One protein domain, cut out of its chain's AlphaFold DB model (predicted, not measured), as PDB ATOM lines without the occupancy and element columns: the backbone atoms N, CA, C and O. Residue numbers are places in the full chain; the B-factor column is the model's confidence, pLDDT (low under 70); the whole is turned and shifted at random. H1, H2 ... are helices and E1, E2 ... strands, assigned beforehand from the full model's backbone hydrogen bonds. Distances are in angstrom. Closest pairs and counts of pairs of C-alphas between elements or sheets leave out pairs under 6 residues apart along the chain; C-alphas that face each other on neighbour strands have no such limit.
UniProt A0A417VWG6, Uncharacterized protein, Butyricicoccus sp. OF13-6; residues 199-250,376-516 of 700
ATOM      1  N   LYS A 199      54.429  25.520 -49.134       65.69
ATOM      2  CA  LYS A 199      54.276  25.054 -47.752       65.69
ATOM      3  C   LYS A 199      55.627  25.079 -47.048       65.69
ATOM      4  O   LYS A 199      56.591  24.473 -47.522       65.69
ATOM      5  N   ASN A 200      55.694  25.739 -45.899       63.84
ATOM      6  CA  ASN A 200      56.824  25.562 -45.005       63.84
ATOM      7  C   ASN A 200      56.646  24.196 -44.321       63.84
ATOM      8  O   ASN A 200      55.666  23.988 -43.615       63.84
ATOM      9  N   ARG A 201      57.539  23.228 -44.583       53.16
ATOM     10  CA  ARG A 201      57.376  21.837 -44.096       53.16
ATOM     11  C   ARG A 201      57.440  21.711 -42.572       53.16
ATOM     12  O   ARG A 201      57.017  20.694 -42.035       53.16
ATOM     13  N   LYS A 202      57.954  22.727 -41.872       53.81
ATOM     14  CA  LYS A 202      57.730  22.856 -40.432       53.81
ATOM     15  C   LYS A 202      56.287  23.286 -40.245       53.81
ATOM     16  O   LYS A 202      55.981  24.469 -40.387       53.81
ATOM     17  N   LEU A 203      55.423  22.311 -39.971       50.78
ATOM     18  CA  LEU A 203      54.054  22.594 -39.589       50.78
ATOM     19  C   LEU A 203      54.054  23.630 -38.474       50.78
ATOM     20  O   LEU A 203      54.744  23.468 -37.464       50.78
ATOM     21  N   PHE A 204      53.299  24.702 -38.685       56.62
ATOM     22  CA  PHE A 204      53.053  25.681 -37.647       56.62
ATOM     23  C   PHE A 204      52.085  25.049 -36.638       56.62
ATOM     24  O   PHE A 204      50.875  25.262 -36.683       56.62
ATOM     25  N   PHE A 205      52.614  24.187 -35.773       55.53
ATOM     26  CA  PHE A 205      51.879  23.675 -34.633       55.53
ATOM     27  C   PHE A 205      52.049  24.646 -33.482       55.53
ATOM     28  O   PHE A 205      53.136  24.786 -32.926       55.53
ATOM     29  N   LEU A 206      50.941  25.285 -33.117       64.50
ATOM     30  CA  LEU A 206      50.776  25.804 -31.770       64.50
ATOM     31  C   LEU A 206      51.039  24.624 -30.818       64.50
ATOM     32  O   LEU A 206      50.428  23.561 -30.958       64.50
ATOM     33  N   GLY A 207      52.009  24.762 -29.920       67.69
ATOM     34  CA  GLY A 207      52.245  23.772 -28.881       67.69
ATOM     35  C   GLY A 207      51.085  23.730 -27.883       67.69
ATOM     36  O   GLY A 207      50.122  24.500 -27.947       67.69
ATOM     37  N   ARG A 208      51.165  22.785 -26.942       71.31
ATOM     38  CA  ARG A 208      50.118  22.564 -25.931       71.31
ATOM     39  C   ARG A 208      49.821  23.828 -25.118       71.31
ATOM     40  O   ARG A 208      48.667  24.117 -24.806       71.31
ATOM     41  N   LEU A 209      50.858  24.603 -24.808       74.25
ATOM     42  CA  LEU A 209      50.726  25.856 -24.073       74.25
ATOM     43  C   LEU A 209      49.998  26.913 -24.913       74.25
ATOM     44  O   LEU A 209      49.043  27.522 -24.443       74.25
ATOM     45  N   GLU A 210      50.395  27.085 -26.169       77.62
ATOM     46  CA  GLU A 210      49.830  28.066 -27.092       77.62
ATOM     47  C   GLU A 210      48.340  27.832 -27.347       77.62
ATOM     48  O   GLU A 210      47.554  28.780 -27.355       77.62
ATOM     49  N   ILE A 211      47.939  26.570 -27.520       77.75
ATOM     50  CA  ILE A 211      46.532  26.185 -27.694       77.75
ATOM     51  C   ILE A 211      45.735  26.442 -26.431       77.75
ATOM     52  O   ILE A 211      44.628  26.969 -26.515       77.75
ATOM     53  N   THR A 212      46.296  26.119 -25.269       76.69
ATOM     54  CA  THR A 212      45.634  26.373 -23.987       76.69
ATOM     55  C   THR A 212      45.350  27.866 -23.824       76.69
ATOM     56  O   THR A 212      44.210  28.243 -23.553       76.69
ATOM     57  N   VAL A 213      46.341  28.729 -24.083       79.12
ATOM     58  CA  VAL A 213      46.173  30.190 -24.005       79.12
ATOM     59  C   VAL A 213      45.187  30.693 -25.065       79.12
ATOM     60  O   VAL A 213      44.304  31.487 -24.746       79.12
ATOM     61  N   LEU A 214      45.274  30.209 -26.310       84.12
ATOM     62  CA  LEU A 214      44.317  30.551 -27.368       84.12
ATOM     63  C   LEU A 214      42.878  30.209 -26.955       84.12
ATOM     64  O   LEU A 214      41.965  31.009 -27.167       84.12
ATOM     65  N   CYS A 215      42.678  29.040 -26.347       82.75
ATOM     66  CA  CYS A 215      41.366  28.593 -25.907       82.75
ATOM     67  C   CYS A 215      40.840  29.420 -24.737       82.75
ATOM     68  O   CYS A 215      39.679  29.810 -24.760       82.75
ATOM     69  N   GLN A 216      41.685  29.747 -23.757       80.00
ATOM     70  CA  GLN A 216      41.317  30.647 -22.659       80.00
ATOM     71  C   GLN A 216      40.871  32.022 -23.183       80.00
ATOM     72  O   GLN A 216      39.824  32.530 -22.782       80.00
ATOM     73  N   LEU A 217      41.629  32.599 -24.122       83.94
ATOM     74  CA  LEU A 217      41.303  33.884 -24.747       83.94
ATOM     75  C   LEU A 217      39.978  33.845 -25.503       83.94
ATOM     76  O   LEU A 217      39.166  34.767 -25.399       83.94
ATOM     77  N   TYR A 218      39.760  32.783 -26.273       86.75
ATOM     78  CA  TYR A 218      38.535  32.622 -27.039       86.75
ATOM     79  C   TYR A 218      37.317  32.360 -26.138       86.75
ATOM     80  O   TYR A 218      36.262  32.949 -26.373       86.75
ATOM     81  N   SER A 219      37.471  31.585 -25.061       83.69
ATOM     82  CA  SER A 219      36.442  31.407 -24.030       83.69
ATOM     83  C   SER A 219      36.044  32.735 -23.378       83.69
ATOM     84  O   SER A 219      34.855  33.017 -23.230       83.69
ATOM     85  N   GLU A 220      37.014  33.588 -23.041       82.75
ATOM     86  CA  GLU A 220      36.745  34.923 -22.490       82.75
ATOM     87  C   GLU A 220      36.054  35.835 -23.520       82.75
ATOM     88  O   GLU A 220      35.108  36.554 -23.194       82.75
ATOM     89  N   PHE A 221      36.456  35.777 -24.794       86.12
ATOM     90  CA  PHE A 221      35.754  36.482 -25.869       86.12
ATOM     91  C   PHE A 221      34.291  36.033 -26.000       86.12
ATOM     92  O   PHE A 221      33.402  36.885 -26.084       86.12
ATOM     93  N   TYR A 222      34.043  34.720 -25.999       85.62
ATOM     94  CA  TYR A 222      32.706  34.133 -26.062       85.62
ATOM     95  C   TYR A 222      31.840  34.637 -24.898       85.62
ATOM     96  O   TYR A 222      30.777  35.221 -25.111       85.62
ATOM     97  N   LEU A 223      32.340  34.546 -23.664       79.81
ATOM     98  CA  LEU A 223      31.650  35.045 -22.472       79.81
ATOM     99  C   LEU A 223      31.299  36.531 -22.564       79.81
ATOM    100  O   LEU A 223      30.158  36.927 -22.302       79.81
ATOM    101  N   ARG A 224      32.240  37.360 -23.023       78.56
ATOM    102  CA  ARG A 224      32.016  38.801 -23.194       78.56
ATOM    103  C   ARG A 224      30.915  39.110 -24.200       78.56
ATOM    104  O   ARG A 224      30.180  40.091 -24.009       78.56
ATOM    105  N   GLN A 225      30.756  38.306 -25.255       78.00
ATOM    106  CA  GLN A 225      29.611  38.438 -26.164       78.00
ATOM    107  C   GLN A 225      28.286  38.204 -25.428       78.00
ATOM    108  O   GLN A 225      27.357  38.996 -25.594       78.00
ATOM    109  N   HIS A 226      28.251  37.226 -24.525       75.00
ATOM    110  CA  HIS A 226      27.081  36.840 -23.729       75.00
ATOM    111  C   HIS A 226      26.899  37.620 -22.413       75.00
ATOM    112  O   HIS A 226      26.102  37.222 -21.572       75.00
ATOM    113  N   LYS A 227      27.576  38.770 -22.245       71.25
ATOM    114  CA  LYS A 227      27.514  39.612 -21.023       71.25
ATOM    115  C   LYS A 227      28.013  38.887 -19.760       71.25
ATOM    116  O   LYS A 227      27.533  39.181 -18.674       71.25
ATOM    117  N   MET A 228      28.996  38.004 -19.896       67.69
ATOM    118  CA  MET A 228      29.622  37.274 -18.790       67.69
ATOM    119  C   MET A 228      31.154  37.454 -18.812       67.69
ATOM    120  O   MET A 228      31.708  37.861 -19.832       67.69
ATOM    121  N   SER A 229      31.844  37.182 -17.699       63.31
ATOM    122  CA  SER A 229      33.321  37.201 -17.599       63.31
ATOM    123  C   SER A 229      33.799  36.171 -16.576       63.31
ATOM    124  O   SER A 229      33.184  36.038 -15.515       63.31
ATOM    125  N   LEU A 230      34.900  35.470 -16.867       60.22
ATOM    126  CA  LEU A 230      35.581  34.606 -15.888       60.22
ATOM    127  C   LEU A 230      36.727  35.329 -15.165       60.22
ATOM    128  O   LEU A 230      37.179  34.860 -14.122       60.22
ATOM    129  N   VAL A 231      37.178  36.472 -15.689       62.34
ATOM    130  CA  VAL A 231      38.283  37.256 -15.123       62.34
ATOM    131  C   VAL A 231      37.828  37.970 -13.848       62.34
ATOM    132  O   VAL A 231      36.842  38.714 -13.860       62.34
ATOM    133  N   GLN A 232      38.558  37.758 -12.749       55.69
ATOM    134  CA  GLN A 232      38.362  38.491 -11.498       55.69
ATOM    135  C   GLN A 232      39.004  39.876 -11.603       55.69
ATOM    136  O   GLN A 232      40.173  40.013 -11.951       55.69
ATOM    137  N   TYR A 233      38.234  40.918 -11.303       56.62
ATOM    138  CA  TYR A 233      38.713  42.294 -11.373       56.62
ATOM    139  C   TYR A 233      39.230  42.768 -10.008       56.62
ATOM    140  O   TYR A 233      38.552  42.526  -9.006       56.62
ATOM    141  N   PRO A 234      40.372  43.480  -9.945       53.97
ATOM    142  CA  PRO A 234      40.858  44.056  -8.696       53.97
ATOM    143  C   PRO A 234      39.795  44.978  -8.070       53.97
ATOM    144  O   PRO A 234      39.170  45.756  -8.802       53.97
ATOM    145  N   PRO A 235      39.569  44.913  -6.745       51.03
ATOM    146  CA  PRO A 235      38.524  45.696  -6.087       51.03
ATOM    147  C   PRO A 235      38.781  47.214  -6.132       51.03
ATOM    148  O   PRO A 235      37.811  47.970  -6.215       51.03
ATOM    149  N   ASP A 236      40.047  47.645  -6.218       55.62
ATOM    150  CA  ASP A 236      40.467  49.044  -6.046       55.62
ATOM    151  C   ASP A 236      41.208  49.605  -7.274       55.62
ATOM    152  O   ASP A 236      42.429  49.761  -7.285       55.62
ATOM    153  N   LEU A 237      40.466  49.922  -8.338       53.41
ATOM    154  CA  LEU A 237      40.986  50.686  -9.481       53.41
ATOM    155  C   LEU A 237      40.329  52.079  -9.540       53.41
ATOM    156  O   LEU A 237      39.118  52.185  -9.306       53.41
ATOM    157  N   PRO A 238      41.082  53.143  -9.898       50.12
ATOM    158  CA  PRO A 238      40.516  54.461 -10.198       50.12
ATOM    159  C   PRO A 238      39.385  54.334 -11.224       50.12
ATOM    160  O   PRO A 238      39.484  53.501 -12.123       50.12
ATOM    161  N   GLU A 239      38.330  55.153 -11.146       50.47
ATOM    162  CA  GLU A 239      37.140  55.022 -12.016       50.47
ATOM    163  C   GLU A 239      37.452  54.931 -13.511       50.47
ATOM    164  O   GLU A 239      36.841  54.136 -14.221       50.47
ATOM    165  N   ARG A 240      38.474  55.658 -13.965       42.94
ATOM    166  CA  ARG A 240      38.944  55.656 -15.357       42.94
ATOM    167  C   ARG A 240      39.516  54.306 -15.821       42.94
ATOM    168  O   ARG A 240      39.508  54.020 -17.014       42.94
ATOM    169  N   ASN A 241      39.952  53.473 -14.875       44.78
ATOM    170  CA  ASN A 241      40.537  52.149 -15.081       44.78
ATOM    171  C   ASN A 241      39.613  51.017 -14.612       44.78
ATOM    172  O   ASN A 241      40.009  49.851 -14.676       44.78
ATOM    173  N   LYS A 242      38.396  51.324 -14.129       49.38
ATOM    174  CA  LYS A 242      37.457  50.289 -13.694       49.38
ATOM    175  C   LYS A 242      37.055  49.433 -14.906       49.38
ATOM    176  O   LYS A 242      36.545  49.958 -15.902       49.38
ATOM    177  N   PRO A 243      37.286  48.115 -14.859       52.53
ATOM    178  CA  PRO A 243      36.866  47.223 -15.926       52.53
ATOM    179  C   PRO A 243      35.336  47.133 -15.991       52.53
ATOM    180  O   PRO A 243      34.643  47.321 -14.990       52.53
ATOM    181  N   GLU A 244      34.799  46.824 -17.175       55.19
ATOM    182  CA  GLU A 244      33.377  46.488 -17.316       55.19
ATOM    183  C   GLU A 244      33.088  45.227 -16.485       55.19
ATOM    184  O   GLU A 244      33.560  44.132 -16.804       55.19
ATOM    185  N   ARG A 245      32.345  45.394 -15.384       57.06
ATOM    186  CA  ARG A 245      31.929  44.287 -14.521       57.06
ATOM    187  C   ARG A 245      30.786  43.545 -15.203       57.06
ATOM    188  O   ARG A 245      29.693  44.085 -15.349       57.06
ATOM    189  N   TYR A 246      31.054  42.313 -15.613       60.34
ATOM    190  CA  TYR A 246      30.035  41.396 -16.101       60.34
ATOM    191  C   TYR A 246      29.644  40.427 -14.984       60.34
ATOM    192  O   TYR A 246      30.519  40.036 -14.206       60.34
ATOM    193  N   PRO A 247      28.362  40.040 -14.883       57.12
ATOM    194  CA  PRO A 247      27.965  38.951 -14.004       57.12
ATOM    195  C   PRO A 247      28.714  37.664 -14.375       57.12
ATOM    196  O   PRO A 247      29.088  37.441 -15.531       57.12
ATOM    197  N   GLN A 248      28.949  36.815 -13.380       64.38
ATOM    198  CA  GLN A 248      29.415  35.455 -13.637       64.38
ATOM    199  C   GLN A 248      28.285  34.660 -14.317       64.38
ATOM    200  O   GLN A 248      27.113  34.990 -14.131       64.38
ATOM    201  N   PRO A 249      28.596  33.639 -15.131       64.44
ATOM    202  CA  PRO A 249      27.563  32.774 -15.687       64.44
ATOM    203  C   PRO A 249      26.832  32.037 -14.557       64.44
ATOM    204  O   PRO A 249      27.476  31.342 -13.778       64.44
ATOM    205  N   ASP A 250      25.501  32.121 -14.507       61.03
ATOM    206  CA  ASP A 250      24.691  31.360 -13.535       61.03
ATOM    207  C   ASP A 250      24.351  29.941 -14.038       61.03
ATOM    208  O   ASP A 250      23.957  29.055 -13.277       61.03
ATOM    209  N   LYS A 376      51.126  27.797 -44.946       84.88
ATOM    210  CA  LYS A 376      51.385  28.599 -46.140       84.88
ATOM    211  C   LYS A 376      52.051  29.899 -45.721       84.88
ATOM    212  O   LYS A 376      51.509  30.646 -44.908       84.88
ATOM    213  N   GLN A 377      53.193  30.208 -46.333       84.12
ATOM    214  CA  GLN A 377      54.004  31.376 -45.964       84.12
ATOM    215  C   GLN A 377      53.195  32.682 -45.927       84.12
ATOM    216  O   GLN A 377      53.313  33.456 -44.983       84.12
ATOM    217  N   HIS A 378      52.332  32.913 -46.920       85.50
ATOM    218  CA  HIS A 378      51.534  34.137 -46.989       85.50
ATOM    219  C   HIS A 378      50.450  34.219 -45.901       85.50
ATOM    220  O   HIS A 378      50.159  35.318 -45.441       85.50
ATOM    221  N   VAL A 379      49.876  33.094 -45.459       88.19
ATOM    222  CA  VAL A 379      48.886  33.069 -44.364       88.19
ATOM    223  C   VAL A 379      49.583  33.216 -43.015       88.19
ATOM    224  O   VAL A 379      49.090  33.927 -42.145       88.19
ATOM    225  N   GLN A 380      50.761  32.607 -42.853       85.50
ATOM    226  CA  GLN A 380      51.549  32.693 -41.626       85.50
ATOM    227  C   GLN A 380      51.879  34.147 -41.260       85.50
ATOM    228  O   GLN A 380      51.742  34.536 -40.107       85.50
ATOM    229  N   VAL A 381      52.243  34.969 -42.248       87.19
ATOM    230  CA  VAL A 381      52.552  36.402 -42.073       87.19
ATOM    231  C   VAL A 381      51.351  37.216 -41.566       87.19
ATOM    232  O   VAL A 381      51.537  38.271 -40.964       87.19
ATOM    233  N   ILE A 382      50.124  36.718 -41.754       90.75
ATOM    234  CA  ILE A 382      48.879  37.352 -41.299       90.75
ATOM    235  C   ILE A 382      48.119  36.493 -40.277       90.75
ATOM    236  O   ILE A 382      46.903  36.631 -40.131       90.75
ATOM    237  N   ALA A 383      48.810  35.589 -39.574       89.19
ATOM    238  CA  ALA A 383      48.186  34.591 -38.703       89.19
ATOM    239  C   ALA A 383      47.183  35.172 -37.679       89.19
ATOM    240  O   ALA A 383      46.076  34.631 -37.600       89.19
ATOM    241  N   PRO A 384      47.470  36.282 -36.957       91.56
ATOM    242  CA  PRO A 384      46.493  36.911 -36.062       91.56
ATOM    243  C   PRO A 384      45.195  37.299 -36.771       91.56
ATOM    244  O   PRO A 384      44.100  36.987 -36.301       91.56
ATOM    245  N   TYR A 385      45.312  37.939 -37.936       93.12
ATOM    246  CA  TYR A 385      44.162  38.368 -38.722       93.12
ATOM    247  C   TYR A 385      43.389  37.165 -39.289       93.12
ATOM    248  O   TYR A 385      42.162  37.111 -39.193       93.12
ATOM    249  N   TYR A 386      44.086  36.150 -39.806       92.25
ATOM    250  CA  TYR A 386      43.472  34.912 -40.286       92.25
ATOM    251  C   TYR A 386      42.669  34.200 -39.187       92.25
ATOM    252  O   TYR A 386      41.487  33.902 -39.390       92.25
ATOM    253  N   LEU A 387      43.270  33.994 -38.010       91.19
ATOM    254  CA  LEU A 387      42.605  33.391 -36.852       91.19
ATOM    255  C   LEU A 387      41.402  34.223 -36.403       91.19
ATOM    256  O   LEU A 387      40.339  33.663 -36.136       91.19
ATOM    257  N   PHE A 388      41.518  35.552 -36.415       92.94
ATOM    258  CA  PHE A 388      40.393  36.442 -36.143       92.94
ATOM    259  C   PHE A 388      39.219  36.192 -37.107       92.94
ATOM    260  O   PHE A 388      38.080  36.066 -36.657       92.94
ATOM    261  N   THR A 389      39.468  36.029 -38.416       91.31
ATOM    262  CA  THR A 389      38.393  35.727 -39.390       91.31
ATOM    263  C   THR A 389      37.703  34.378 -39.150       91.31
ATOM    264  O   THR A 389      36.560  34.166 -39.573       91.31
ATOM    265  N   ILE A 390      38.376  33.446 -38.473       91.00
ATOM    266  CA  ILE A 390      37.814  32.143 -38.121       91.00
ATOM    267  C   ILE A 390      37.002  32.243 -36.834       91.00
ATOM    268  O   ILE A 390      35.842  31.828 -36.834       91.00
ATOM    269  N   LEU A 391      37.601  32.801 -35.781       90.31
ATOM    270  CA  LEU A 391      37.066  32.825 -34.419       90.31
ATOM    271  C   LEU A 391      35.966  33.873 -34.218       90.31
ATOM    272  O   LEU A 391      35.126  33.717 -33.339       90.31
ATOM    273  N   LYS A 392      35.916  34.931 -35.033       88.75
ATOM    274  CA  LYS A 392      34.817  35.902 -34.987       88.75
ATOM    275  C   LYS A 392      33.520  35.243 -35.479       88.75
ATOM    276  O   LYS A 392      33.361  34.982 -36.673       88.75
ATOM    277  N   HIS A 393      32.562  35.028 -34.579       84.88
ATOM    278  CA  HIS A 393      31.200  34.585 -34.904       84.88
ATOM    279  C   HIS A 393      30.147  35.295 -34.045       84.88
ATOM    280  O   HIS A 393      30.481  36.029 -33.115       84.88
ATOM    281  N   LYS A 394      28.872  35.082 -34.404       78.06
ATOM    282  CA  LYS A 394      27.683  35.533 -33.658       78.06
ATOM    283  C   LYS A 394      26.894  34.383 -33.001       78.06
ATOM    284  O   LYS A 394      25.900  34.651 -32.347       78.06
ATOM    285  N   SER A 395      27.291  33.128 -33.244       78.62
ATOM    286  CA  SER A 395      26.636  31.928 -32.687       78.62
ATOM    287  C   SER A 395      26.713  31.867 -31.160       78.62
ATOM    288  O   SER A 395      27.723  32.287 -30.603       78.62
ATOM    289  N   GLU A 396      25.704  31.269 -30.526       76.75
ATOM    290  CA  GLU A 396      25.715  30.892 -29.102       76.75
ATOM    291  C   GLU A 396      26.475  29.579 -28.841       76.75
ATOM    292  O   GLU A 396      26.613  29.145 -27.707       76.75
ATOM    293  N   ASP A 397      26.962  28.917 -29.888       79.50
ATOM    294  CA  ASP A 397      27.784  27.713 -29.779       79.50
ATOM    295  C   ASP A 397      29.277  28.079 -29.846       79.50
ATOM    296  O   ASP A 397      29.743  28.614 -30.859       79.50
ATOM    297  N   ILE A 398      30.030  27.748 -28.790       80.56
ATOM    298  CA  ILE A 398      31.489  27.933 -28.701       80.56
ATOM    299  C   ILE A 398      32.254  27.080 -29.734       80.56
ATOM    300  O   ILE A 398      33.380  27.403 -30.100       80.56
ATOM    301  N   PHE A 399      31.651  26.014 -30.274       82.44
ATOM    302  CA  PHE A 399      32.248  25.196 -31.337       82.44
ATOM    303  C   PHE A 399      31.923  25.686 -32.747       82.44
ATOM    304  O   PHE A 399      32.466  25.156 -33.721       82.44
ATOM    305  N   ALA A 400      31.095  26.724 -32.897       85.81
ATOM    306  CA  ALA A 400      30.659  27.202 -34.207       85.81
ATOM    307  C   ALA A 400      31.812  27.523 -35.185       85.81
ATOM    308  O   ALA A 400      31.700  27.167 -36.365       85.81
ATOM    309  N   PRO A 401      32.950  28.128 -34.773       86.88
ATOM    310  CA  PRO A 401      34.091  28.338 -35.671       86.88
ATOM    311  C   PRO A 401      34.684  27.055 -36.249       86.88
ATOM    312  O   PRO A 401      35.221  27.082 -37.356       86.88
ATOM    313  N   PHE A 402      34.571  25.940 -35.528       85.62
ATOM    314  CA  PHE A 402      35.178  24.643 -35.836       85.62
ATOM    315  C   PHE A 402      34.245  23.711 -36.631       85.62
ATOM    316  O   PHE A 402      34.627  22.607 -37.004       85.62
ATOM    317  N   ARG A 403      33.035  24.177 -36.962       83.12
ATOM    318  CA  ARG A 403      32.042  23.452 -37.776       83.12
ATOM    319  C   ARG A 403      31.873  24.042 -39.189       83.12
ATOM    320  O   ARG A 403      30.923  23.720 -39.900       83.12
ATOM    321  N   LYS A 404      32.782  24.924 -39.630       83.06
ATOM    322  CA  LYS A 404      32.718  25.570 -40.955       83.06
ATOM    323  C   LYS A 404      33.012  24.564 -42.076       83.06
ATOM    324  O   LYS A 404      33.820  23.652 -41.926       83.06
ATOM    325  N   LYS A 405      32.394  24.781 -43.245       81.69
ATOM    326  CA  LYS A 405      32.599  23.946 -44.447       81.69
ATOM    327  C   LYS A 405      34.012  24.053 -45.032       81.69
ATOM    328  O   LYS A 405      34.479  23.121 -45.670       81.69
ATOM    329  N   SER A 406      34.671  25.200 -44.865       86.25
ATOM    330  CA  SER A 406      36.008  25.453 -45.400       86.25
ATOM    331  C   SER A 406      36.747  26.483 -44.552       86.25
ATOM    332  O   SER A 406      36.160  27.477 -44.115       86.25
ATOM    333  N   TYR A 407      38.046  26.250 -44.373       90.31
ATOM    334  CA  TYR A 407      38.972  27.137 -43.665       90.31
ATOM    335  C   TYR A 407      39.918  27.877 -44.605       90.31
ATOM    336  O   TYR A 407      40.662  28.741 -44.154       90.31
ATOM    337  N   LYS A 408      39.845  27.600 -45.913       88.62
ATOM    338  CA  LYS A 408      40.777  28.159 -46.891       88.62
ATOM    339  C   LYS A 408      40.841  29.683 -46.814       88.62
ATOM    340  O   LYS A 408      39.817  30.375 -46.677       88.62
ATOM    341  N   TRP A 409      42.059  30.209 -46.902       87.38
ATOM    342  CA  TRP A 409      42.255  31.637 -47.082       87.38
ATOM    343  C   TRP A 409      41.688  32.088 -48.437       87.38
ATOM    344  O   TRP A 409      41.766  31.368 -49.432       87.38
ATOM    345  N   SER A 410      41.093  33.281 -48.464       84.00
ATOM    346  CA  SER A 410      40.585  33.917 -49.681       84.00
ATOM    347  C   SER A 410      40.790  35.421 -49.584       84.00
ATOM    348  O   SER A 410      40.428  36.026 -48.572       84.00
ATOM    349  N   ASN A 411      41.267  36.037 -50.666       80.50
ATOM    350  CA  ASN A 411      41.419  37.490 -50.759       80.50
ATOM    351  C   ASN A 411      40.071  38.231 -50.701       80.50
ATOM    352  O   ASN A 411      40.029  39.419 -50.402       80.50
ATOM    353  N   SER A 412      38.939  37.539 -50.870       78.94
ATOM    354  CA  SER A 412      37.622  38.131 -50.601       78.94
ATOM    355  C   SER A 412      37.438  38.564 -49.139       78.94
ATOM    356  O   SER A 412      36.534  39.346 -48.859       78.94
ATOM    357  N   LYS A 413      38.263  38.055 -48.212       80.62
ATOM    358  CA  LYS A 413      38.229  38.394 -46.783       80.62
ATOM    359  C   LYS A 413      38.941  39.709 -46.447       80.62
ATOM    360  O   LYS A 413      38.789  40.156 -45.323       80.62
ATOM    361  N   VAL A 414      39.679  40.323 -47.382       80.50
ATOM    362  CA  VAL A 414      40.404  41.599 -47.164       80.50
ATOM    363  C   VAL A 414      39.719  42.817 -47.795       80.50
ATOM    364  O   VAL A 414      40.338  43.869 -47.977       80.50
ATOM    365  N   LYS A 415      38.433  42.677 -48.151       81.06
ATOM    366  CA  LYS A 415      37.629  43.776 -48.689       81.06
ATOM    367  C   LYS A 415      37.551  44.914 -47.679       81.06
ATOM    368  O   LYS A 415      37.317  44.693 -46.493       81.06
ATOM    369  N   THR A 416      37.741  46.130 -48.166       83.25
ATOM    370  CA  THR A 416      37.596  47.321 -47.339       83.25
ATOM    371  C   THR A 416      36.116  47.529 -47.015       83.25
ATOM    372  O   THR A 416      35.270  47.516 -47.904       83.25
ATOM    373  N   GLU A 417      35.800  47.719 -45.740       82.12
ATOM    374  CA  GLU A 417      34.461  48.088 -45.279       82.12
ATOM    375  C   GLU A 417      34.397  49.606 -45.094       82.12
ATOM    376  O   GLU A 417      35.027  50.130 -44.180       82.12
ATOM    377  N   TYR A 418      33.664  50.332 -45.937       77.62
ATOM    378  CA  TYR A 418      33.601  51.800 -45.833       77.62
ATOM    379  C   TYR A 418      32.585  52.323 -44.823       77.62
ATOM    380  O   TYR A 418      32.621  53.501 -44.475       77.62
ATOM    381  N   GLU A 419      31.663  51.472 -44.381       70.00
ATOM    382  CA  GLU A 419      30.594  51.877 -43.478       70.00
ATOM    383  C   GLU A 419      31.168  52.288 -42.121       70.00
ATOM    384  O   GLU A 419      31.942  51.553 -41.497       70.00
ATOM    385  N   VAL A 420      30.768  53.466 -41.642       69.62
ATOM    386  CA  VAL A 420      30.925  53.804 -40.228       69.62
ATOM    387  C   VAL A 420      29.912  52.972 -39.467       69.62
ATOM    388  O   VAL A 420      28.737  52.922 -39.826       69.62
ATOM    389  N   MET A 421      30.379  52.233 -38.464       67.06
ATOM    390  CA  MET A 421      29.473  51.338 -37.767       67.06
ATOM    391  C   MET A 421      28.648  52.092 -36.736       67.06
ATOM    392  O   MET A 421      29.134  53.018 -36.090       67.06
ATOM    393  N   SER A 422      27.422  51.610 -36.537       63.94
ATOM    394  CA  SER A 422      26.514  52.124 -35.518       63.94
ATOM    395  C   SER A 422      27.189  52.232 -34.148       63.94
ATOM    396  O   SER A 422      27.879  51.308 -33.693       63.94
ATOM    397  N   THR A 423      26.943  53.366 -33.497       67.12
ATOM    398  CA  THR A 423      27.374  53.690 -32.135       67.12
ATOM    399  C   THR A 423      26.381  53.214 -31.077       67.12
ATOM    400  O   THR A 423      26.631  53.419 -29.889       67.12
ATOM    401  N   ASP A 424      25.287  52.544 -31.477       74.81
ATOM    402  CA  ASP A 424      24.360  51.929 -30.528       74.81
ATOM    403  C   ASP A 424      25.109  51.005 -29.560       74.81
ATOM    404  O   ASP A 424      26.071  50.325 -29.930       74.81
ATOM    405  N   GLU A 425      24.673  50.980 -28.303       71.38
ATOM    406  CA  GLU A 425      25.404  50.315 -27.223       71.38
ATOM    407  C   GLU A 425      25.682  48.832 -27.527       71.38
ATOM    408  O   GLU A 425      26.754  48.303 -27.214       71.38
ATOM    409  N   THR A 426      24.753  48.157 -28.212       74.56
ATOM    410  CA  THR A 426      24.889  46.740 -28.559       74.56
ATOM    411  C   THR A 426      25.932  46.525 -29.659       74.56
ATOM    412  O   THR A 426      26.763  45.615 -29.554       74.56
ATOM    413  N   SER A 427      25.924  47.351 -30.704       72.81
ATOM    414  CA  SER A 427      26.912  47.318 -31.788       72.81
ATOM    415  C   SER A 427      28.294  47.732 -31.301       72.81
ATOM    416  O   SER A 427      29.254  46.986 -31.521       72.81
ATOM    417  N   ALA A 428      28.387  48.832 -30.548       74.12
ATOM    418  CA  ALA A 428      29.617  49.297 -29.915       74.12
ATOM    419  C   ALA A 428      30.217  48.216 -29.001       74.12
ATOM    420  O   ALA A 428      31.425  47.972 -29.009       74.12
ATOM    421  N   LYS A 429      29.389  47.469 -28.263       76.31
ATOM    422  CA  LYS A 429      29.867  46.341 -27.456       76.31
ATOM    423  C   LYS A 429      30.437  45.199 -28.306       76.31
ATOM    424  O   LYS A 429      31.554  44.737 -28.058       76.31
ATOM    425  N   LYS A 430      29.699  44.720 -29.314       78.06
ATOM    426  CA  LYS A 430      30.156  43.626 -30.209       78.06
ATOM    427  C   LYS A 430      31.493  43.960 -30.868       78.06
ATOM    428  O   LYS A 430      32.372  43.113 -31.057       78.06
ATOM    429  N   GLN A 431      31.651  45.229 -31.180       77.94
ATOM    430  CA  GLN A 431      32.859  45.819 -31.694       77.94
ATOM    431  C   GLN A 431      34.002  45.832 -30.684       77.94
ATOM    432  O   GLN A 431      35.085  45.348 -31.028       77.94
ATOM    433  N   ARG A 432      33.805  46.332 -29.460       78.44
ATOM    434  CA  ARG A 432      34.825  46.260 -28.395       78.44
ATOM    435  C   ARG A 432      35.331  44.831 -28.213       78.44
ATOM    436  O   ARG A 432      36.538  44.608 -28.203       78.44
ATOM    437  N   ASN A 433      34.425  43.855 -28.204       81.75
ATOM    438  CA  ASN A 433      34.784  42.440 -28.092       81.75
ATOM    439  C   ASN A 433      35.604  41.942 -29.292       81.75
ATOM    440  O   ASN A 433      36.545  41.171 -29.124       81.75
ATOM    441  N   SER A 434      35.297  42.415 -30.502       85.50
ATOM    442  CA  SER A 434      36.100  42.105 -31.691       85.50
ATOM    443  C   SER A 434      37.501  42.737 -31.634       85.50
ATOM    444  O   SER A 434      38.451  42.105 -32.084       85.50
ATOM    445  N   ILE A 435      37.648  43.955 -31.080       84.25
ATOM    446  CA  ILE A 435      38.973  44.581 -30.843       84.25
ATOM    447  C   ILE A 435      39.758  43.745 -29.841       84.25
ATOM    448  O   ILE A 435      40.910  43.417 -30.095       84.25
ATOM    449  N   PHE A 436      39.119  43.378 -28.728       85.00
ATOM    450  CA  PHE A 436      39.727  42.545 -27.700       85.00
ATOM    451  C   PHE A 436      40.284  41.246 -28.288       85.00
ATOM    452  O   PHE A 436      41.462  40.961 -28.098       85.00
ATOM    453  N   LEU A 437      39.472  40.498 -29.047       88.38
ATOM    454  CA  LEU A 437      39.912  39.243 -29.657       88.38
ATOM    455  C   LEU A 437      41.108  39.456 -30.592       88.38
ATOM    456  O   LEU A 437      42.080  38.713 -30.513       88.38
ATOM    457  N   PHE A 438      41.056  40.471 -31.456       89.94
ATOM    458  CA  PHE A 438      42.157  40.762 -32.373       89.94
ATOM    459  C   PHE A 438      43.448  41.133 -31.628       89.94
ATOM    460  O   PHE A 438      44.494  40.539 -31.887       89.94
ATOM    461  N   ASN A 439      43.376  42.044 -30.656       86.25
ATOM    462  CA  ASN A 439      44.534  42.436 -29.853       86.25
ATOM    463  C   ASN A 439      45.117  41.249 -29.084       86.25
ATOM    464  O   ASN A 439      46.332  41.088 -29.041       86.25
ATOM    465  N   ALA A 440      44.259  40.393 -28.526       84.69
ATOM    466  CA  ALA A 440      44.682  39.185 -27.832       84.69
ATOM    467  C   ALA A 440      45.418  38.212 -28.758       84.69
ATOM    468  O   ALA A 440      46.440  37.653 -28.364       84.69
ATOM    469  N   LEU A 441      44.953  38.052 -29.999       88.19
ATOM    470  CA  LEU A 441      45.632  37.242 -31.010       88.19
ATOM    471  C   LEU A 441      46.978  37.851 -31.428       88.19
ATOM    472  O   LEU A 441      47.939  37.108 -31.619       88.19
ATOM    473  N   CYS A 442      47.083  39.179 -31.528       86.56
ATOM    474  CA  CYS A 442      48.355  39.861 -31.783       86.56
ATOM    475  C   CYS A 442      49.348  39.672 -30.627       86.56
ATOM    476  O   CYS A 442      50.507  39.342 -30.870       86.56
ATOM    477  N   SER A 443      48.900  39.811 -29.375       82.06
ATOM    478  CA  SER A 443      49.726  39.546 -28.190       82.06
ATOM    479  C   SER A 443      50.169  38.084 -28.126       82.06
ATOM    480  O   SER A 443      51.341  37.809 -27.881       82.06
ATOM    481  N   LEU A 444      49.261  37.142 -28.404       80.75
ATOM    482  CA  LEU A 444      49.577  35.716 -28.486       80.75
ATOM    483  C   LEU A 444      50.639  35.447 -29.559       80.75
ATOM    484  O   LEU A 444      51.599  34.718 -29.313       80.75
ATOM    485  N   ALA A 445      50.494  36.067 -30.731       81.19
ATOM    486  CA  ALA A 445      51.466  35.930 -31.799       81.19
ATOM    487  C   ALA A 445      52.831  36.501 -31.413       81.19
ATOM    488  O   ALA A 445      53.826  35.845 -31.682       81.19
ATOM    489  N   GLY A 446      52.896  37.646 -30.729       77.38
ATOM    490  CA  GLY A 446      54.159  38.190 -30.223       77.38
ATOM    491  C   GLY A 446      54.828  37.324 -29.146       77.38
ATOM    492  O   GLY A 446      56.052  37.303 -29.062       77.38
ATOM    493  N   MET A 447      54.049  36.594 -28.338       76.62
ATOM    494  CA  MET A 447      54.588  35.706 -27.298       76.62
ATOM    495  C   MET A 447      55.179  34.408 -27.856       76.62
ATOM    496  O   MET A 447      56.190  33.931 -27.344       76.62
ATOM    497  N   PHE A 448      54.534  33.815 -28.865       71.38
ATOM    498  CA  PHE A 448      54.816  32.430 -29.267       71.38
ATOM    499  C   PHE A 448      55.227  32.264 -30.727       71.38
ATOM    500  O   PHE A 448      55.905  31.301 -31.080       71.38
ATOM    501  N   MET A 449      54.831  33.189 -31.596       68.44
ATOM    502  CA  MET A 449      55.292  33.213 -32.977       68.44
ATOM    503  C   MET A 449      56.477  34.165 -33.044       68.44
ATOM    504  O   MET A 449      56.497  35.192 -32.377       68.44
ATOM    505  N   SER A 450      57.483  33.872 -33.861       67.38
ATOM    506  CA  SER A 450      58.586  34.803 -34.139       67.38
ATOM    507  C   SER A 450      58.090  35.983 -35.000       67.38
ATOM    508  O   SER A 450      58.568  36.209 -36.110       67.38
ATOM    509  N   PHE A 451      57.042  36.671 -34.544       72.75
ATOM    510  CA  PHE A 451      56.301  37.686 -35.272       72.75
ATOM    511  C   PHE A 451      57.029  39.016 -35.139       72.75
ATOM    512  O   PHE A 451      57.123  39.587 -34.056       72.75
ATOM    513  N   ASN A 452      57.580  39.503 -36.246       78.62
ATOM    514  CA  ASN A 452      58.233  40.804 -36.268       78.62
ATOM    515  C   ASN A 452      57.197  41.944 -36.294       78.62
ATOM    516  O   ASN A 452      56.027  41.761 -36.647       78.62
ATOM    517  N   ASN A 453      57.651  43.157 -35.972       78.12
ATOM    518  CA  ASN A 453      56.793  44.345 -35.949       78.12
ATOM    519  C   ASN A 453      56.132  44.636 -37.309       78.12
ATOM    520  O   ASN A 453      55.012  45.138 -37.342       78.12
ATOM    521  N   SER A 454      56.771  44.294 -38.435       81.44
ATOM    522  CA  SER A 454      56.175  44.486 -39.764       81.44
ATOM    523  C   SER A 454      54.941  43.610 -39.992       81.44
ATOM    524  O   SER A 454      53.963  44.080 -40.572       81.44
ATOM    525  N   ASN A 455      54.940  42.367 -39.503       86.50
ATOM    526  CA  ASN A 455      53.785  41.479 -39.632       86.50
ATOM    527  C   ASN A 455      52.617  41.953 -38.753       86.50
ATOM    528  O   ASN A 455      51.461  41.861 -39.166       86.50
ATOM    529  N   ILE A 456      52.907  42.504 -37.567       82.81
ATOM    530  CA  ILE A 456      51.892  43.124 -36.700       82.81
ATOM    531  C   ILE A 456      51.264  44.326 -37.411       82.81
ATOM    532  O   ILE A 456      50.043  44.378 -37.541       82.81
ATOM    533  N   LYS A 457      52.086  45.233 -37.959       85.81
ATOM    534  CA  LYS A 457      51.623  46.398 -38.729       85.81
ATOM    535  C   LYS A 457      50.727  46.009 -39.910       85.81
ATOM    536  O   LYS A 457      49.707  46.652 -40.144       85.81
ATOM    537  N   LEU A 458      51.072  44.935 -40.623       90.12
ATOM    538  CA  LEU A 458      50.233  44.386 -41.688       90.12
ATOM    539  C   LEU A 458      48.897  43.848 -41.153       90.12
ATOM    540  O   LEU A 458      47.851  44.128 -41.736       90.12
ATOM    541  N   CYS A 459      48.910  43.092 -40.053       90.38
ATOM    542  CA  CYS A 459      47.685  42.575 -39.437       90.38
ATOM    543  C   CYS A 459      46.763  43.705 -38.968       90.38
ATOM    544  O   CYS A 459      45.557  43.625 -39.188       90.38
ATOM    545  N   GLU A 460      47.319  44.746 -38.341       87.75
ATOM    546  CA  GLU A 460      46.578  45.946 -37.935       87.75
ATOM    547  C   GLU A 460      45.919  46.611 -39.140       87.75
ATOM    548  O   GLU A 460      44.714  46.843 -39.124       87.75
ATOM    549  N   PHE A 461      46.675  46.816 -40.222       89.69
ATOM    550  CA  PHE A 461      46.146  47.400 -41.450       89.69
ATOM    551  C   PHE A 461      45.013  46.558 -42.051       89.69
ATOM    552  O   PHE A 461      43.954  47.086 -42.375       89.69
ATOM    553  N   LEU A 462      45.182  45.235 -42.153       90.81
ATOM    554  CA  LEU A 462      44.130  44.325 -42.631       90.81
ATOM    555  C   LEU A 462      42.876  44.371 -41.750       90.81
ATOM    556  O   LEU A 462      41.751  44.332 -42.256       90.81
ATOM    557  N   PHE A 463      43.063  44.470 -40.437       88.94
ATOM    558  CA  PHE A 463      41.972  44.579 -39.482       88.94
ATOM    559  C   PHE A 463      41.224  45.910 -39.599       88.94
ATOM    560  O   PHE A 463      39.993  45.907 -39.611       88.94
ATOM    561  N   GLU A 464      41.942  47.020 -39.773       85.88
ATOM    562  CA  GLU A 464      41.367  48.348 -40.013       85.88
ATOM    563  C   GLU A 464      40.599  48.425 -41.334       85.88
ATOM    564  O   GLU A 464      39.505  48.990 -41.388       85.88
ATOM    565  N   ARG A 465      41.114  47.802 -42.402       86.38
ATOM    566  CA  ARG A 465      40.408  47.720 -43.690       86.38
ATOM    567  C   ARG A 465      39.034  47.082 -43.537       86.38
ATOM    568  O   ARG A 465      38.053  47.632 -44.027       86.38
ATOM    569  N   CYS A 466      38.947  45.963 -42.829       81.69
ATOM    570  CA  CYS A 466      37.771  45.085 -42.838       81.69
ATOM    571  C   CYS A 466      36.804  45.357 -41.684       81.69
ATOM    572  O   CYS A 466      36.155  44.440 -41.178       81.69
ATOM    573  N   ARG A 467      36.800  46.592 -41.183       77.88
ATOM    574  CA  ARG A 467      35.967  46.984 -40.058       77.88
ATOM    575  C   ARG A 467      35.604  48.460 -40.120       77.88
ATOM    576  O   ARG A 467      36.488  49.292 -40.307       77.88
ATOM    577  N   GLY A 468      34.347  48.808 -39.872       70.06
ATOM    578  CA  GLY A 468      33.978  50.210 -39.660       70.06
ATOM    579  C   GLY A 468      34.584  50.825 -38.389       70.06
ATOM    580  O   GLY A 468      34.923  50.131 -37.422       70.06
ATOM    581  N   TYR A 469      34.740  52.147 -38.409       73.06
ATOM    582  CA  TYR A 469      35.320  52.920 -37.312       73.06
ATOM    583  C   TYR A 469      34.372  52.993 -36.116       73.06
ATOM    584  O   TYR A 469      33.208  53.327 -36.315       73.06
ATOM    585  N   VAL A 470      34.887  52.759 -34.898       69.06
ATOM    586  CA  VAL A 470      34.244  53.198 -33.646       69.06
ATOM    587  C   VAL A 470      35.294  53.650 -32.617       69.06
ATOM    588  O   VAL A 470      36.280  52.933 -32.405       69.06
ATOM    589  N   PRO A 471      35.093  54.811 -31.953       68.06
ATOM    590  CA  PRO A 471      36.036  55.346 -30.978       68.06
ATOM    591  C   PRO A 471      36.138  54.450 -29.742       68.06
ATOM    592  O   PRO A 471      35.213  54.374 -28.928       68.06
ATOM    593  N   HIS A 472      37.281  53.790 -29.561       69.94
ATOM    594  CA  HIS A 472      37.549  52.961 -28.390       69.94
ATOM    595  C   HIS A 472      38.999  53.091 -27.926       69.94
ATOM    596  O   HIS A 472      39.924  53.224 -28.732       69.94
ATOM    597  N   CYS A 473      39.189  53.022 -26.610       70.75
ATOM    598  CA  CYS A 473      40.498  52.796 -26.013       70.75
ATOM    599  C   CYS A 473      41.036  51.431 -26.449       70.75
ATOM    600  O   CYS A 473      40.271  50.473 -26.613       70.75
ATOM    601  N   ARG A 474      42.354  51.335 -26.604       71.56
ATOM    602  CA  ARG A 474      43.034  50.066 -26.828       71.56
ATOM    603  C   ARG A 474      42.776  49.154 -25.631       71.56
ATOM    604  O   ARG A 474      42.878  49.570 -24.478       71.56
ATOM    605  N   ILE A 475      42.400  47.914 -25.918       72.69
ATOM    606  CA  ILE A 475      42.183  46.888 -24.899       72.69
ATOM    607  C   ILE A 475      43.423  46.006 -24.868       72.69
ATOM    608  O   ILE A 475      43.751  45.386 -25.883       72.69
ATOM    609  N   GLU A 476      44.088  45.949 -23.720       72.19
ATOM    610  CA  GLU A 476      45.325  45.193 -23.540       72.19
ATOM    611  C   GLU A 476      45.069  43.993 -22.618       72.19
ATOM    612  O   GLU A 476      44.802  44.171 -21.422       72.19
ATOM    613  N   PRO A 477      45.091  42.761 -23.159       72.06
ATOM    614  CA  PRO A 477      45.098  41.564 -22.338       72.06
ATOM    615  C   PRO A 477      46.479  41.404 -21.698       72.06
ATOM    616  O   PRO A 477      47.492  41.330 -22.393       72.06
ATOM    617  N   MET A 478      46.512  41.335 -20.370       71.44
ATOM    618  CA  MET A 478      47.722  41.046 -19.613       71.44
ATOM    619  C   MET A 478      47.779  39.568 -19.264       71.44
ATOM    620  O   MET A 478      46.878  39.022 -18.620       71.44
ATOM    621  N   PHE A 479      48.878  38.938 -19.660       71.38
ATOM    622  CA  PHE A 479      49.162  37.549 -19.349       71.38
ATOM    623  C   PHE A 479      50.100  37.468 -18.154       71.38
ATOM    624  O   PHE A 479      51.109  38.171 -18.091       71.38
ATOM    625  N   TYR A 480      49.778  36.587 -17.216       69.69
ATOM    626  CA  TYR A 480      50.678  36.218 -16.139       69.69
ATOM    627  C   TYR A 480      51.335  34.885 -16.474       69.69
ATOM    628  O   TYR A 480      50.653  33.913 -16.800       69.69
ATOM    629  N   ARG A 481      52.666  34.846 -16.398       70.38
ATOM    630  CA  ARG A 481      53.453  33.628 -16.584       70.38
ATOM    631  C   ARG A 481      53.889  33.108 -15.221       70.38
ATOM    632  O   ARG A 481      54.656  33.769 -14.526       70.38
ATOM    633  N   SER A 482      53.433  31.912 -14.872       68.38
ATOM    634  CA  SER A 482      53.849  31.183 -13.675       68.38
ATOM    635  C   SER A 482      54.649  29.955 -14.082       68.38
ATOM    636  O   SER A 482      54.176  29.134 -14.868       68.38
ATOM    637  N   CYS A 483      55.861  29.813 -13.556       66.75
ATOM    638  CA  CYS A 483      56.679  28.621 -13.755       66.75
ATOM    639  C   CYS A 483      56.807  27.890 -12.416       66.75
ATOM    640  O   CYS A 483      57.375  28.436 -11.470       66.75
ATOM    641  N   LYS A 484      56.288  26.660 -12.328       60.69
ATOM    642  CA  LYS A 484      56.493  25.758 -11.184       60.69
ATOM    643  C   LYS A 484      57.171  24.481 -11.687       60.69
ATOM    644  O   LYS A 484      56.539  23.654 -12.343       60.69
ATOM    645  N   GLY A 485      58.462  24.325 -11.389       63.00
ATOM    646  CA  GLY A 485      59.268  23.209 -11.901       63.00
ATOM    647  C   GLY A 485      59.386  23.241 -13.430       63.00
ATOM    648  O   GLY A 485      59.621  24.302 -14.003       63.00
ATOM    649  N   GLU A 486      59.187  22.097 -14.091       49.41
ATOM    650  CA  GLU A 486      59.184  21.976 -15.563       49.41
ATOM    651  C   GLU A 486      57.883  22.481 -16.220       49.41
ATOM    652  O   GLU A 486      57.801  22.588 -17.443       49.41
ATOM    653  N   THR A 487      56.859  22.819 -15.426       48.91
ATOM    654  CA  THR A 487      55.564  23.286 -15.940       48.91
ATOM    655  C   THR A 487      55.489  24.809 -15.974       48.91
ATOM    656  O   THR A 487      55.726  25.494 -14.975       48.91
ATOM    657  N   CYS A 488      55.152  25.350 -17.145       56.16
ATOM    658  CA  CYS A 488      54.912  26.769 -17.355       56.16
ATOM    659  C   CYS A 488      53.440  26.984 -17.707       56.16
ATOM    660  O   CYS A 488      52.980  26.488 -18.734       56.16
ATOM    661  N   ASN A 489      52.731  27.741 -16.873       63.25
ATOM    662  CA  ASN A 489      51.360  28.164 -17.121       63.25
ATOM    663  C   ASN A 489      51.356  29.639 -17.515       63.25
ATOM    664  O   ASN A 489      52.026  30.469 -16.893       63.25
ATOM    665  N   ILE A 490      50.593  29.960 -18.553       66.31
ATOM    666  CA  ILE A 490      50.301  31.330 -18.958       66.31
ATOM    667  C   ILE A 490      48.795  31.492 -18.854       66.31
ATOM    668  O   ILE A 490      48.052  30.731 -19.468       66.31
ATOM    669  N   GLU A 491      48.362  32.452 -18.049       65.19
ATOM    670  CA  GLU A 491      46.949  32.702 -17.786       65.19
ATOM    671  C   GLU A 491      46.623  34.167 -18.063       65.19
ATOM    672  O   GLU A 491      47.422  35.070 -17.792       65.19
ATOM    673  N   LEU A 492      45.438  34.404 -18.624       67.00
ATOM    674  CA  LEU A 492      44.894  35.748 -18.755       67.00
ATOM    675  C   LEU A 492      44.551  36.272 -17.357       67.00
ATOM    676  O   LEU A 492      43.618  35.787 -16.725       67.00
ATOM    677  N   ASN A 493      45.313  37.255 -16.885       67.06
ATOM    678  CA  ASN A 493      45.185  37.778 -15.527       67.06
ATOM    679  C   ASN A 493      44.206  38.955 -15.477       67.06
ATOM    680  O   ASN A 493      43.205  38.916 -14.768       67.06
ATOM    681  N   THR A 494      44.459  39.982 -16.292       64.12
ATOM    682  CA  THR A 494      43.678  41.226 -16.288       64.12
ATOM    683  C   THR A 494      43.492  41.741 -17.707       64.12
ATOM    684  O   THR A 494      44.353  41.568 -18.567       64.12
ATOM    685  N   ILE A 495      42.375  42.423 -17.954       67.19
ATOM    686  CA  ILE A 495      42.128  43.162 -19.192       67.19
ATOM    687  C   ILE A 495      42.078  44.643 -18.833       67.19
ATOM    688  O   ILE A 495      41.173  45.073 -18.116       67.19
ATOM    689  N   VAL A 496      43.050  45.412 -19.319       67.25
ATOM    690  CA  VAL A 496      43.183  46.836 -18.997       67.25
ATOM    691  C   VAL A 496      42.746  47.675 -20.195       67.25
ATOM    692  O   VAL A 496      43.018  47.337 -21.351       67.25
ATOM    693  N   LYS A 497      42.031  48.771 -19.925       65.94
ATOM    694  CA  LYS A 497      41.796  49.824 -20.916       65.94
ATOM    695  C   LYS A 497      43.026  50.726 -20.924       65.94
ATOM    696  O   LYS A 497      43.343  51.332 -19.905       65.94
ATOM    697  N   SER A 498      43.716  50.790 -22.054       67.19
ATOM    698  CA  SER A 498      44.811  51.734 -22.262       67.19
ATOM    699  C   SER A 498      44.280  53.171 -22.262       67.19
ATOM    700  O   SER A 498      43.126  53.414 -22.622       67.19
ATOM    701  N   SER A 499      45.135  54.133 -21.916       66.75
ATOM    702  CA  SER A 499      44.867  55.556 -22.159       66.75
ATOM    703  C   SER A 499      44.885  55.902 -23.651       66.75
ATOM    704  O   SER A 499      44.321  56.920 -24.045       66.75
ATOM    705  N   LEU A 500      45.504  55.059 -24.482       68.75
ATOM    706  CA  LEU A 500      45.611  55.253 -25.922       68.75
ATOM    707  C   LEU A 500      44.364  54.748 -26.651       68.75
ATOM    708  O   LEU A 500      43.777  53.721 -26.295       68.75
ATOM    709  N   HIS A 501      43.988  55.433 -27.726       73.25
ATOM    710  CA  HIS A 501      42.967  54.952 -28.650       73.25
ATOM    711  C   HIS A 501      43.521  53.826 -29.528       73.25
ATOM    712  O   HIS A 501      44.673  53.870 -29.947       73.25
ATOM    713  N   GLN A 502      42.694  52.816 -29.822       69.06
ATOM    714  CA  GLN A 502      43.094  51.688 -30.679       69.06
ATOM    715  C   GLN A 502      43.539  52.154 -32.073       69.06
ATOM    716  O   GLN A 502      44.428  51.551 -32.664       69.06
ATOM    717  N   TYR A 503      42.910  53.218 -32.574       77.12
ATOM    718  CA  TYR A 503      43.129  53.784 -33.902       77.12
ATOM    719  C   TYR A 503      43.283  55.298 -33.786       77.12
ATOM    720  O   TYR A 503      42.295  56.027 -33.935       77.12
ATOM    721  N   PRO A 504      44.492  55.770 -33.434       74.25
ATOM    722  CA  PRO A 504      44.734  57.176 -33.148       74.25
ATOM    723  C   PRO A 504      44.355  58.081 -34.320       74.25
ATOM    724  O   PRO A 504      43.651  59.054 -34.100       74.25
ATOM    725  N   LEU A 505      44.708  57.714 -35.558       78.75
ATOM    726  CA  LEU A 505      44.429  58.533 -36.741       78.75
ATOM    727  C   LEU A 505      42.925  58.730 -36.970       78.75
ATOM    728  O   LEU A 505      42.457  59.856 -37.078       78.75
ATOM    729  N   GLN A 506      42.133  57.657 -37.001       79.56
ATOM    730  CA  GLN A 506      40.688  57.755 -37.217       79.56
ATOM    731  C   GLN A 506      39.984  58.454 -36.045       79.56
ATOM    732  O   GLN A 506      39.000  59.161 -36.251       79.56
ATOM    733  N   PHE A 507      40.488  58.283 -34.817       81.62
ATOM    734  CA  PHE A 507      40.032  59.059 -33.665       81.62
ATOM    735  C   PHE A 507      40.310  60.547 -33.823       81.62
ATOM    736  O   PHE A 507      39.382  61.342 -33.687       81.62
ATOM    737  N   SER A 508      41.539  60.908 -34.168       79.94
ATOM    738  CA  SER A 508      41.922  62.290 -34.402       79.94
ATOM    739  C   SER A 508      41.145  62.900 -35.561       79.94
ATOM    740  O   SER A 508      40.672  64.018 -35.423       79.94
ATOM    741  N   ILE A 509      40.904  62.165 -36.658       82.06
ATOM    742  CA  ILE A 509      40.058  62.636 -37.770       82.06
ATOM    743  C   ILE A 509      38.668  62.972 -37.232       82.06
ATOM    744  O   ILE A 509      38.188  64.089 -37.392       82.06
ATOM    745  N   ALA A 510      38.024  62.030 -36.542       83.69
ATOM    746  CA  ALA A 510      36.685  62.252 -36.012       83.69
ATOM    747  C   ALA A 510      36.632  63.394 -34.980       83.69
ATOM    748  O   ALA A 510      35.604  64.051 -34.847       83.69
ATOM    749  N   HIS A 511      37.704  63.617 -34.222       83.12
ATOM    750  CA  HIS A 511      37.792  64.702 -33.250       83.12
ATOM    751  C   HIS A 511      38.010  66.063 -33.925       83.12
ATOM    752  O   HIS A 511      37.251  66.996 -33.672       83.12
ATOM    753  N   ASN A 512      38.978  66.158 -34.836       81.06
ATOM    754  CA  ASN A 512      39.313  67.390 -35.546       81.06
ATOM    755  C   ASN A 512      38.137  67.880 -36.385       81.06
ATOM    756  O   ASN A 512      37.779  69.046 -36.289       81.06
ATOM    757  N   ILE A 513      37.459  66.985 -37.113       83.75
ATOM    758  CA  ILE A 513      36.274  67.351 -37.900       83.75
ATOM    759  C   ILE A 513      35.163  67.912 -37.019       83.75
ATOM    760  O   ILE A 513      34.520  68.884 -37.405       83.75
ATOM    761  N   ARG A 514      34.946  67.362 -35.816       84.06
ATOM    762  CA  ARG A 514      33.980  67.947 -34.873       84.06
ATOM    763  C   ARG A 514      34.398  69.346 -34.448       84.06
ATOM    764  O   ARG A 514      33.550  70.228 -34.416       84.06
ATOM    765  N   ASN A 515      35.676  69.559 -34.149       79.06
ATOM    766  CA  ASN A 515      36.179  70.858 -33.703       79.06
ATOM    767  C   ASN A 515      36.117  71.922 -34.812       79.06
ATOM    768  O   ASN A 515      35.718  73.057 -34.548       79.06
ATOM    769  N   THR A 516      36.456  71.567 -36.053       76.06
ATOM    770  CA  THR A 516      36.401  72.483 -37.206       76.06
ATOM    771  C   THR A 516      34.978  72.774 -37.653       76.06
ATOM    772  O   THR A 516      34.677  73.890 -38.063       76.06
TER     773      THR A 516
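What this domain is: This is residues 199 to 250 and 376 to 516 of the 700 residues of an uncharacterized protein of Butyricicoccus sp. OF13-6 (UniProt A0A417VWG6). A long two-stranded hairpin, E1 and E2, covers one side of two antiparallel helices, H1 and H6, that lie side by side; H3 and H7 pack in a further layer beyond them, with H6 in the middle of the whole. The short helices H2, H4 and H5 lie round H3 and H7, and the last helix, H8, extends away beyond one end of the hairpin. The 193 printed residues hold eight named helices and two named strands in the order H1 H2 H3 H4 H5 H6 H7 E1 E2 H8, the sheet E1 - E2 is antiparallel, and the class is mixed, helices and strands. The whole is compact, with a radius of gyration of the C-alphas of 17.5 A and spans of 55 by 44 by 33 A.

How they stand to each other: E1, residues 473 to 484, and E2, residues 487 to 501, form a hairpin at 161 degrees between their directions; N 478 and O 494 are 2.8 A apart and N 489 and O 482 2.8 A, within hydrogen-bond range. E2 bends by 63 degrees at residue 498. The closest C-alphas of H6, residues 425 to 448, and E1 are those of Phe 436 and Ile 475, 5.7 A apart. For H1, residues 208 to 225, and E2 they are those of Val 213 and Ile 490, 6.6 A apart. H1 and H6 touch at a shallow tilt of 9 degrees, opposite ways, closest at the C-alphas of Phe 221 and Leu 437, 6.3 A. H3, residues 383 to 391, touches residues 437 to 445 of H6 at a steep tilt of 42 degrees, opposite ways, closest at the C-alphas of Pro 384 and Leu 441, 5.1 A. H7, residues 453 to 465, touches H3 with residues 459 to 463 alone, closest at the C-alphas of Tyr 385 and Cys 459, 5.5 A; the tilt of 37 degrees is only just steep. H2, residues 377 to 380, and H4, residues 400 to 403, are each close but not clearly touching to H3, at closest C-alpha distances of 7.0 A and 5.5 A. H5, residues 411 to 414, is close but not clearly touching to H7, with the C-alphas of Val 414 and Leu 462 6.5 A apart. H8, residues 504 to 516, touches no helix. Every O i to N i+4 pair is within hydrogen-bond range in H1, H3, H6 and H7, and 8 of 9 in H8; H2, H4 and H5 are too short for such a pair.

Where its parts are: E1 is 34.7 A long and E2 36.4 A. H6 is 34.5 A long, from C-alpha 425 at (25.404, 50.315, -27.223) to C-alpha 448. H1, 25.9 A, begins at C-alpha 208 at (50.118, 22.564, -25.931). H7 is 18.4 A long, and H8, 17.9 A, ends at C-alpha 516 at (36.401, 72.483, -37.206).

The domain as a whole: The two C-alphas farthest apart are those of Gly 485 and Thr 516, 59.9 A. Residues 251 to 375 are not printed, and C-alphas 250 and 376 are 42.2 A apart across the cut. Residues 226 to 250 hold no named element. Of the links that are printed whole, none is long. Mean pLDDT of the printed part is 75.0; 62 residues are under 70, among them residues 199 to 207, 228 to 250 and 482 to 500.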